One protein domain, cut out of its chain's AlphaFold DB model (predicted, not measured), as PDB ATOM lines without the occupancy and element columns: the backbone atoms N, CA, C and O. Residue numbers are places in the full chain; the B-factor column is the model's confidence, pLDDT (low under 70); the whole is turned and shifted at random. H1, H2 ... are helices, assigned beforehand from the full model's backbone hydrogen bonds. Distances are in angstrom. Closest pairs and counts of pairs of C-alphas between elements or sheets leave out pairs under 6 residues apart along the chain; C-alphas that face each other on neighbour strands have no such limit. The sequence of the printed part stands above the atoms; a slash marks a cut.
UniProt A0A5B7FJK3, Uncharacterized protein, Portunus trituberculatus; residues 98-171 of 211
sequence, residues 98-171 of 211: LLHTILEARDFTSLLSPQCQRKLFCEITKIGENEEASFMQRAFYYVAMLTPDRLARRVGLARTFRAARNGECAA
ATOM      1  N   LEU A  98     -52.836  51.378  34.505       51.28
ATOM      2  CA  LEU A  98     -51.567  50.676  34.615       51.28
ATOM      3  C   LEU A  98     -50.409  51.443  33.952       51.28
ATOM      4  O   LEU A  98     -49.292  51.442  34.467       51.28
ATOM      5  N   LEU A  99     -50.672  52.168  32.860       52.09
ATOM      6  CA  LEU A  99     -49.663  53.025  32.238       52.09
ATOM      7  C   LEU A  99     -49.292  54.175  33.170       52.09
ATOM      8  O   LEU A  99     -48.113  54.487  33.235       52.09
ATOM      9  N   HIS A 100     -50.223  54.724  33.960       52.50
ATOM     10  CA  HIS A 100     -49.898  55.750  34.958       52.50
ATOM     11  C   HIS A 100     -48.925  55.220  36.018       52.50
ATOM     12  O   HIS A 100     -47.891  55.834  36.257       52.50
ATOM     13  N   THR A 101     -49.177  54.031  36.576       55.66
ATOM     14  CA  THR A 101     -48.257  53.418  37.555       55.66
ATOM     15  C   THR A 101     -46.879  53.102  36.970       55.66
ATOM     16  O   THR A 101     -45.870  53.184  37.664       55.66
ATOM     17  N   ILE A 102     -46.823  52.776  35.679       51.69
ATOM     18  CA  ILE A 102     -45.587  52.483  34.951       51.69
ATOM     19  C   ILE A 102     -44.843  53.769  34.559       51.69
ATOM     20  O   ILE A 102     -43.617  53.803  34.607       51.69
ATOM     21  N   LEU A 103     -45.579  54.824  34.197       51.09
ATOM     22  CA  LEU A 103     -45.054  56.147  33.856       51.09
ATOM     23  C   LEU A 103     -44.477  56.864  35.075       51.09
ATOM     24  O   LEU A 103     -43.475  57.569  34.975       51.09
ATOM     25  N   GLU A 104     -45.106  56.666  36.227       53.25
ATOM     26  CA  GLU A 104     -44.704  57.239  37.505       53.25
ATOM     27  C   GLU A 104     -43.495  56.497  38.106       53.25
ATOM     28  O   GLU A 104     -42.646  57.104  38.764       53.25
ATOM     29  N   ALA A 105     -43.329  55.211  37.772       54.72
ATOM     30  CA  ALA A 105     -42.173  54.378  38.108       54.72
ATOM     31  C   ALA A 105     -40.955  54.643  37.194       54.72
ATOM     32  O   ALA A 105     -40.437  53.739  36.552       54.72
ATOM     33  N   ARG A 106     -40.535  55.910  37.134       49.22
ATOM     34  CA  ARG A 106     -39.215  56.522  36.847       49.22
ATOM     35  C   ARG A 106     -38.040  55.806  36.142       49.22
ATOM     36  O   ARG A 106     -36.973  56.397  36.157       49.22
ATOM     37  N   ASP A 107     -38.177  54.678  35.451       55.03
ATOM     38  CA  ASP A 107     -37.161  54.154  34.518       55.03
ATOM     39  C   ASP A 107     -37.794  53.215  33.478       55.03
ATOM     40  O   ASP A 107     -37.782  51.987  33.602       55.03
ATOM     41  N   PHE A 108     -38.328  53.789  32.397       59.16
ATOM     42  CA  PHE A 108     -38.925  53.009  31.304       59.16
ATOM     43  C   PHE A 108     -37.957  52.026  30.646       59.16
ATOM     44  O   PHE A 108     -38.357  50.980  30.137       59.16
ATOM     45  N   THR A 109     -36.669  52.343  30.671       60.09
ATOM     46  CA  THR A 109     -35.599  51.480  30.167       60.09
ATOM     47  C   THR A 109     -35.465  50.199  30.987       60.09
ATOM     48  O   THR A 109     -35.208  49.139  30.421       60.09
ATOM     49  N   SER A 110     -35.734  50.248  32.292       59.12
ATOM     50  CA  SER A 110     -35.746  49.070  33.166       59.12
ATOM     51  C   SER A 110     -36.973  48.180  32.928       59.12
ATOM     52  O   SER A 110     -36.901  46.963  33.128       59.12
ATOM     53  N   LEU A 111     -38.083  48.741  32.429       62.03
ATOM     54  CA  LEU A 111     -39.275  47.983  32.017       62.03
ATOM     55  C   LEU A 111     -39.050  47.152  30.757       62.03
ATOM     56  O   LEU A 111     -39.714  46.137  30.570       62.03
ATOM     57  N   LEU A 112     -38.117  47.569  29.899       67.44
ATOM     58  CA  LEU A 112     -37.728  46.808  28.713       67.44
ATOM     59  C   LEU A 112     -36.909  45.564  29.074       67.44
ATOM     60  O   LEU A 112     -36.698  44.706  28.217       67.44
ATOM     61  N   SER A 113     -36.470  45.431  30.331       79.00
ATOM     62  CA  SER A 113     -35.817  44.206  30.768       79.00
ATOM     63  C   SER A 113     -36.808  43.032  30.717       79.00
ATOM     64  O   SER A 113     -37.946  43.144  31.183       79.00
ATOM     65  N   PRO A 114     -36.391  41.866  30.200       81.56
ATOM     66  CA  PRO A 114     -37.284  40.722  30.026       81.56
ATOM     67  C   PRO A 114     -37.870  40.216  31.352       81.56
ATOM     68  O   PRO A 114     -38.957  39.646  31.369       81.56
ATOM     69  N   GLN A 115     -37.189  40.434  32.481       82.75
ATOM     70  CA  GLN A 115     -37.723  40.078  33.800       82.75
ATOM     71  C   GLN A 115     -38.836  41.022  34.242       82.75
ATOM     72  O   GLN A 115     -39.867  40.567  34.743       82.75
ATOM     73  N   CYS A 116     -38.667  42.321  33.987       82.62
ATOM     74  CA  CYS A 116     -39.692  43.299  34.307       82.62
ATOM     75  C   CYS A 116     -40.941  43.104  33.450       82.62
ATOM     76  O   CYS A 116     -42.049  43.073  33.982       82.62
ATOM     77  N   GLN A 117     -40.768  42.815  32.158       86.06
ATOM     78  CA  GLN A 117     -41.871  42.478  31.253       86.06
ATOM     79  C   GLN A 117     -42.686  41.276  31.738       86.06
ATOM     80  O   GLN A 117     -43.911  41.285  31.656       86.06
ATOM     81  N   ARG A 118     -42.028  40.246  32.281       87.88
ATOM     82  CA  ARG A 118     -42.712  39.057  32.815       87.88
ATOM     83  C   ARG A 118     -43.544  39.383  34.047       87.88
ATOM     84  O   ARG A 118     -44.679  38.919  34.139       87.88
ATOM     85  N   LYS A 119     -42.995  40.158  34.988       87.00
ATOM     86  CA  LYS A 119     -43.747  40.594  36.172       87.00
ATOM     87  C   LYS A 119     -44.919  41.473  35.765       87.00
ATOM     88  O   LYS A 119     -46.036  41.234  36.205       87.00
ATOM     89  N   LEU A 120     -44.672  42.422  34.866       85.94
ATOM     90  CA  LEU A 120     -45.691  43.320  34.353       85.94
ATOM     91  C   LEU A 120     -46.838  42.555  33.696       85.94
ATOM     92  O   LEU A 120     -47.995  42.769  34.036       85.94
ATOM     93  N   PHE A 121     -46.520  41.611  32.812       89.94
ATOM     94  CA  PHE A 121     -47.509  40.732  32.200       89.94
ATOM     95  C   PHE A 121     -48.349  39.987  33.248       89.94
ATOM     96  O   PHE A 121     -49.565  39.881  33.096       89.94
ATOM     97  N   CYS A 122     -47.719  39.491  34.317       90.50
ATOM     98  CA  CYS A 122     -48.418  38.801  35.398       90.50
ATOM     99  C   CYS A 122     -49.384  39.734  36.145       90.50
ATOM    100  O   CYS A 122     -50.545  39.379  36.329       90.50
ATOM    101  N   GLU A 123     -48.944  40.938  36.517       87.88
ATOM    102  CA  GLU A 123     -49.796  41.921  37.206       87.88
ATOM    103  C   GLU A 123     -50.973  42.366  36.327       87.88
ATOM    104  O   GLU A 123     -52.111  42.411  36.786       87.88
ATOM    105  N   ILE A 124     -50.729  42.614  35.035       87.56
ATOM    106  CA  ILE A 124     -51.786  42.942  34.066       87.56
ATOM    107  C   ILE A 124     -52.802  41.807  33.969       87.56
ATOM    108  O   ILE A 124     -54.005  42.049  34.000       87.56
ATOM    109  N   THR A 125     -52.314  40.572  33.858       90.81
ATOM    110  CA  THR A 125     -53.160  39.377  33.790       90.81
ATOM    111  C   THR A 125     -54.038  39.262  35.029       90.81
ATOM    112  O   THR A 125     -55.235  39.025  34.907       90.81
ATOM    113  N   LYS A 126     -53.464  39.477  36.214       90.38
ATOM    114  CA  LYS A 126     -54.186  39.432  37.486       90.38
ATOM    115  C   LYS A 126     -55.281  40.495  37.564       90.38
ATOM    116  O   LYS A 126     -56.371  40.219  38.050       90.38
ATOM    117  N   ILE A 127     -55.018  41.704  37.072       88.25
ATOM    118  CA  ILE A 127     -56.037  42.761  37.000       88.25
ATOM    119  C   ILE A 127     -57.133  42.381  35.998       88.25
ATOM    120  O   ILE A 127     -58.307  42.598  36.285       88.25
ATOM    121  N   GLY A 128     -56.751  41.777  34.869       87.50
ATOM    122  CA  GLY A 128     -57.634  41.343  33.785       87.50
ATOM    123  C   GLY A 128     -58.693  40.306  34.159       87.50
ATOM    124  O   GLY A 128     -59.637  40.121  33.396       87.50
ATOM    125  N   GLU A 129     -58.559  39.658  35.316       89.38
ATOM    126  CA  GLU A 129     -59.582  38.772  35.880       89.38
ATOM    127  C   GLU A 129     -60.843  39.537  36.319       89.38
ATOM    128  O   GLU A 129     -61.940  38.981  36.315       89.38
ATOM    129  N   ASN A 130     -60.711  40.820  36.666       89.31
ATOM    130  CA  ASN A 130     -61.827  41.630  37.144       89.31
ATOM    131  C   ASN A 130     -62.786  42.022  36.010       89.31
ATOM    132  O   ASN A 130     -62.398  42.202  34.854       89.31
ATOM    133  N   GLU A 131     -64.062  42.223  36.346       84.50
ATOM    134  CA  GLU A 131     -65.069  42.630  35.358       84.50
ATOM    135  C   GLU A 131     -64.920  44.085  34.896       84.50
ATOM    136  O   GLU A 131     -65.268  44.398  33.758       84.50
ATOM    137  N   GLU A 132     -64.341  44.935  35.746       87.81
ATOM    138  CA  GLU A 132     -64.017  46.343  35.472       87.81
ATOM    139  C   GLU A 132     -62.693  46.519  34.709       87.81
ATOM    140  O   GLU A 132     -62.272  47.640  34.428       87.81
ATOM    141  N   ALA A 133     -62.002  45.418  34.400       80.56
ATOM    142  CA  ALA A 133     -60.730  45.475  33.703       80.56
ATOM    143  C   ALA A 133     -60.910  45.932  32.251       80.56
ATOM    144  O   ALA A 133     -61.864  45.545  31.567       80.56
ATOM    145  N   SER A 134     -59.947  46.715  31.762       83.31
ATOM    146  CA  SER A 134     -59.969  47.196  30.384       83.31
ATOM    147  C   SER A 134     -59.866  46.057  29.379       83.31
ATOM    148  O   SER A 134     -59.406  44.949  29.693       83.31
ATOM    149  N   PHE A 135     -60.262  46.331  28.134       85.81
ATOM    150  CA  PHE A 135     -60.228  45.336  27.063       85.81
ATOM    151  C   PHE A 135     -58.849  44.671  26.943       85.81
ATOM    152  O   PHE A 135     -58.746  43.445  26.886       85.81
ATOM    153  N   MET A 136     -57.781  45.472  26.984       84.06
ATOM    154  CA  MET A 136     -56.409  44.972  26.900       84.06
ATOM    155  C   MET A 136     -56.052  44.063  28.077       84.06
ATOM    156  O   MET A 136     -55.468  43.000  27.875       84.06
ATOM    157  N   GLN A 137     -56.423  44.437  29.301       87.69
ATOM    158  CA  GLN A 137     -56.157  43.632  30.498       87.69
ATOM    159  C   GLN A 137     -56.877  42.279  30.422       87.69
ATOM    160  O   GLN A 137     -56.257  41.237  30.646       87.69
ATOM    161  N   ARG A 138     -58.149  42.280  30.005       88.38
ATOM    162  CA  ARG A 138     -58.922  41.055  29.739       88.38
ATOM    163  C   ARG A 138     -58.295  40.203  28.643       88.38
ATOM    164  O   ARG A 138     -58.212  38.986  28.786       88.38
ATOM    165  N   ALA A 139     -57.811  40.815  27.564       89.56
ATOM    166  CA  ALA A 139     -57.117  40.093  26.502       89.56
ATOM    167  C   ALA A 139     -55.862  39.384  27.036       89.56
ATOM    168  O   ALA A 139     -55.675  38.196  26.772       89.56
ATOM    169  N   PHE A 140     -55.044  40.064  27.845       90.31
ATOM    170  CA  PHE A 140     -53.882  39.448  28.494       90.31
ATOM    171  C   PHE A 140     -54.273  38.299  29.425       90.31
ATOM    172  O   PHE A 140     -53.633  37.247  29.384       90.31
ATOM    173  N   TYR A 141     -55.356  38.454  30.188       93.12
ATOM    174  CA  TYR A 141     -55.904  37.381  31.013       93.12
ATOM    175  C   TYR A 141     -56.285  36.147  30.190       93.12
ATOM    176  O   TYR A 141     -55.820  35.040  30.474       93.12
ATOM    177  N   TYR A 142     -57.047  36.323  29.109       94.62
ATOM    178  CA  TYR A 142     -57.416  35.209  28.235       94.62
ATOM    179  C   TYR A 142     -56.203  34.567  27.569       94.62
ATOM    180  O   TYR A 142     -56.111  33.341  27.524       94.62
ATOM    181  N   VAL A 143     -55.243  35.364  27.099       94.06
ATOM    182  CA  VAL A 143     -53.986  34.844  26.549       94.06
ATOM    183  C   VAL A 143     -53.269  33.989  27.591       94.06
ATOM    184  O   VAL A 143     -52.820  32.890  27.265       94.06
ATOM    185  N   ALA A 144     -53.195  34.432  28.845       93.25
ATOM    186  CA  ALA A 144     -52.550  33.675  29.910       93.25
ATOM    187  C   ALA A 144     -53.264  32.350  30.226       93.25
ATOM    188  O   ALA A 144     -52.598  31.326  30.396       93.25
ATOM    189  N   MET A 145     -54.598  32.354  30.261       93.75
ATOM    190  CA  MET A 145     -55.419  31.180  30.587       93.75
ATOM    191  C   MET A 145     -55.491  30.160  29.447       93.75
ATOM    192  O   MET A 145     -55.480  28.953  29.690       93.75
ATOM    193  N   LEU A 146     -55.532  30.629  28.199       95.06
ATOM    194  CA  LEU A 146     -55.682  29.782  27.014       95.06
ATOM    195  C   LEU A 146     -54.347  29.280  26.459       95.06
ATOM    196  O   LEU A 146     -54.332  28.323  25.686       95.06
ATOM    197  N   THR A 147     -53.222  29.894  26.832       93.69
ATOM    198  CA  THR A 147     -51.904  29.456  26.362       93.69
ATOM    199  C   THR A 147     -51.501  28.142  27.038       93.69
ATOM    200  O   THR A 147     -51.256  28.112  28.247       93.69
ATOM    201  N   PRO A 148     -51.343  27.038  26.284       93.62
ATOM    202  CA  PRO A 148     -50.933  25.771  26.866       93.62
ATOM    203  C   PRO A 148     -49.451  25.790  27.264       93.62
ATOM    204  O   PRO A 148     -48.606  26.378  26.583       93.62
ATOM    205  N   ASP A 149     -49.089  25.017  28.292       91.56
ATOM    206  CA  ASP A 149     -47.707  24.905  28.788       91.56
ATOM    207  C   ASP A 149     -46.698  24.441  27.724       91.56
ATOM    208  O   ASP A 149     -45.503  24.715  27.829       91.56
ATOM    209  N   ARG A 150     -47.142  23.716  26.690       92.19
ATOM    210  CA  ARG A 150     -46.277  23.333  25.560       92.19
ATOM    211  C   ARG A 150     -45.848  24.554  24.747       92.19
ATOM    212  O   ARG A 150     -44.676  24.654  24.396       92.19
ATOM    213  N   LEU A 151     -46.776  25.473  24.475       93.44
ATOM    214  CA  LEU A 151     -46.488  26.702  23.740       93.44
ATOM    215  C   LEU A 151     -45.634  27.637  24.595       93.44
ATOM    216  O   LEU A 151     -44.587  28.089  24.140       93.44
ATOM    217  N   ALA A 152     -46.008  27.815  25.863       92.00
ATOM    218  CA  ALA A 152     -45.254  28.640  26.800       92.00
ATOM    219  C   ALA A 152     -43.810  28.140  27.001       92.00
ATOM    220  O   ALA A 152     -42.891  28.947  27.130       92.00
ATOM    221  N   ARG A 153     -43.575  26.818  26.992       91.69
ATOM    222  CA  ARG A 153     -42.217  26.244  27.043       91.69
ATOM    223  C   ARG A 153     -41.399  26.539  25.791       91.69
ATOM    224  O   ARG A 153     -40.244  26.916  25.939       91.69
ATOM    225  N   ARG A 154     -41.984  26.426  24.592       92.62
ATOM    226  CA  ARG A 154     -41.271  26.732  23.334       92.62
ATOM    227  C   ARG A 154     -40.756  28.166  23.286       92.62
ATOM    228  O   ARG A 154     -39.683  28.399  22.751       92.62
ATOM    229  N   VAL A 155     -41.505  29.103  23.861       90.06
ATOM    230  CA  VAL A 155     -41.123  30.523  23.910       90.06
ATOM    231  C   VAL A 155     -40.353  30.901  25.184       90.06
ATOM    232  O   VAL A 155     -40.061  32.072  25.400       90.06
ATOM    233  N   GLY A 156     -40.038  29.941  26.062       89.06
ATOM    234  CA  GLY A 156     -39.291  30.199  27.299       89.06
ATOM    235  C   GLY A 156     -40.053  31.001  28.366       89.06
ATOM    236  O   GLY A 156     -39.432  31.584  29.256       89.06
ATOM    237  N   LEU A 157     -41.389  31.032  28.308       91.56
ATOM    238  CA  LEU A 157     -42.266  31.787  29.218       91.56
ATOM    239  C   LEU A 157     -43.127  30.895  30.123       91.56
ATOM    240  O   LEU A 157     -44.017  31.386  30.811       91.56
ATOM    241  N   ALA A 158     -42.864  29.588  30.174       91.25
ATOM    242  CA  ALA A 158     -43.656  28.633  30.958       91.25
ATOM    243  C   ALA A 158     -43.861  29.051  32.423       91.25
ATOM    244  O   ALA A 158     -44.971  28.957  32.942       91.25
ATOM    245  N   ARG A 159     -42.809  29.561  33.079       90.88
ATOM    246  CA  ARG A 159     -42.895  30.053  34.464       90.88
ATOM    247  C   ARG A 159     -43.797  31.280  34.580       90.88
ATOM    248  O   ARG A 159     -44.598  31.342  35.499       90.88
ATOM    249  N   THR A 160     -43.712  32.208  33.631       91.81
ATOM    250  CA  THR A 160     -44.526  33.430  33.604       91.81
ATOM    251  C   THR A 160     -46.000  33.114  33.393       91.81
ATOM    252  O   THR A 160     -46.825  33.561  34.176       91.81
ATOM    253  N   PHE A 161     -46.334  32.285  32.402       93.44
ATOM    254  CA  PHE A 161     -47.718  31.869  32.153       93.44
ATOM    255  C   PHE A 161     -48.300  31.046  33.303       93.44
ATOM    256  O   PHE A 161     -49.484  31.140  33.599       93.44
ATOM    257  N   ARG A 162     -47.487  30.221  33.973       93.25
ATOM    258  CA  ARG A 162     -47.931  29.500  35.171       93.25
ATOM    259  C   ARG A 162     -48.171  30.447  36.348       93.25
ATOM    260  O   ARG A 162     -49.231  30.373  36.952       93.25
ATOM    261  N   ALA A 163     -47.233  31.352  36.625       92.12
ATOM    262  CA  ALA A 163     -47.379  32.347  37.685       92.12
ATOM    263  C   ALA A 163     -48.597  33.251  37.445       92.12
ATOM    264  O   ALA A 163     -49.356  33.499  38.373       92.12
ATOM    265  N   ALA A 164     -48.827  33.668  36.197       92.56
ATOM    266  CA  ALA A 164     -49.975  34.481  35.810       92.56
ATOM    267  C   ALA A 164     -51.308  33.745  36.017       92.56
ATOM    268  O   ALA A 164     -52.235  34.322  36.572       92.56
ATOM    269  N   ARG A 165     -51.388  32.456  35.655       92.94
ATOM    270  CA  ARG A 165     -52.584  31.630  35.898       92.94
ATOM    271  C   ARG A 165     -52.865  31.396  37.384       92.94
ATOM    272  O   ARG A 165     -54.022  31.329  37.774       92.94
ATOM    273  N   ASN A 166     -51.817  31.275  38.197       92.25
ATOM    274  CA  ASN A 166     -51.932  31.007  39.632       92.25
ATOM    275  C   ASN A 166     -52.003  32.285  40.493       92.25
ATOM    276  O   ASN A 166     -52.156  32.190  41.707       92.25
ATOM    277  N   GLY A 167     -51.840  33.475  39.903       87.88
ATOM    278  CA  GLY A 167     -51.780  34.746  40.636       87.88
ATOM    279  C   GLY A 167     -50.499  34.958  41.462       87.88
ATOM    280  O   GLY A 167     -50.447  35.851  42.310       87.88
ATOM    281  N   GLU A 168     -49.443  34.181  41.216       91.31
ATOM    282  CA  GLU A 168     -48.183  34.170  41.977       91.31
ATOM    283  C   GLU A 168     -47.151  35.182  41.430       91.31
ATOM    284  O   GLU A 168     -45.970  34.878  41.249       91.31
ATOM    285  N   CYS A 169     -47.574  36.420  41.156       87.19
ATOM    286  CA  CYS A 169     -46.720  37.435  40.516       87.19
ATOM    287  C   CYS A 169     -45.540  37.906  41.384       87.19
ATOM    288  O   CYS A 169     -44.532  38.379  40.857       87.19
ATOM    289  N   ALA A 170     -45.613  37.703  42.703       83.19
ATOM    290  CA  ALA A 170     -44.531  38.012  43.639       83.19
ATOM    291  C   ALA A 170     -43.258  37.179  43.396       83.19
ATOM    292  O   ALA A 170     -42.166  37.619  43.749       83.19
ATOM    293  N   ALA A 171     -43.378  36.008  42.758       82.06
ATOM    294  CA  ALA A 171     -42.234  35.173  42.391       82.06
ATOM    295  C   ALA A 171     -41.381  35.780  41.258       82.06
ATOM    296  O   ALA A 171     -40.277  35.305  40.988       82.06
TER     297      ALA A 171
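This is residues 98 to 171 of the 211 residues of an uncharacterized protein of Portunus trituberculatus (UniProt A0A5B7FJK3). A long helix, H3, runs through the middle, with H6 side by side with it and H4 crossing it near a right angle and reaching H6 with residues 144 to 145. H5 folds back on H6 as a helical hairpin, while on another side of H3 the short helices H1 and H2 form a loosely held arm, from which residues 103 to 110, of which 108 to 110 belong to H2, stick out. The printed part has 74 residues with six named helices, H1 to H6 in order along the chain, and no named strand; its class is all helix. The whole is compact, with a radius of gyration of the C-alphas of 12.3 A, and spans 36 by 29 by 19 A.

H3, residues 114 to 128, touches H6, residues 158 to 166, at a shallow tilt of 25 degrees, the same way; their closest C-alphas, of Cys 122 and Ala 164, are 4.6 A apart. H4, residues 135 to 146, touches H3 about perpendicular, at 77 degrees, closest at the C-alphas of Gly 128 and Arg 138, 4.3 A. With residues 144 to 145 alone, H4 touches H6, at a steep tilt of 69 degrees, only just short of perpendicular, opposite ways; the closest C-alphas are those of Ala 144 and Phe 161, 5.6 A. H5, residues 149 to 154, touches H6 in a hairpin at a shallow tilt of 29 degrees, opposite ways, closest at the C-alphas of Ala 152 and Ala 158, 4.5 A. H6 is the hub, touching three helices, and the helix packing is part aligned, part crossed. H5 is apart from H3 and H4. H2, residues 108 to 111, is close to H3 but not clearly touching, with the C-alphas of Leu 111 and Gln 117 closest at 6.1 A. H1, residues 98 to 104, is also close to H3 but not clearly touching, with the C-alphas of Leu 98 and Ile 124 closest at 7.8 A. Every O i to N i+4 pair is within hydrogen-bond range in H1, H3, H4, H5 and H6; H2 is too short for such a pair.

H3 measures 20.7 A from C-alpha 114 at (-37.284, 40.722, 30.026) to C-alpha 128. H4 measures 16.2 A, H6 12.2 A, H1 9.9 A, H5 8.6 A and H2 5.1 A. H1 begins at C-alpha 98, (-51.567, 50.676, 34.615), and H6 ends at C-alpha 166, (-51.932, 31.007, 39.632).

The farthest C-alphas, of Glu 104 and Arg 150, are 36.0 A apart. The printed part has no cut and no long link. Mean pLDDT of the printed part is 82.4; residues 98 to 112 are under 70.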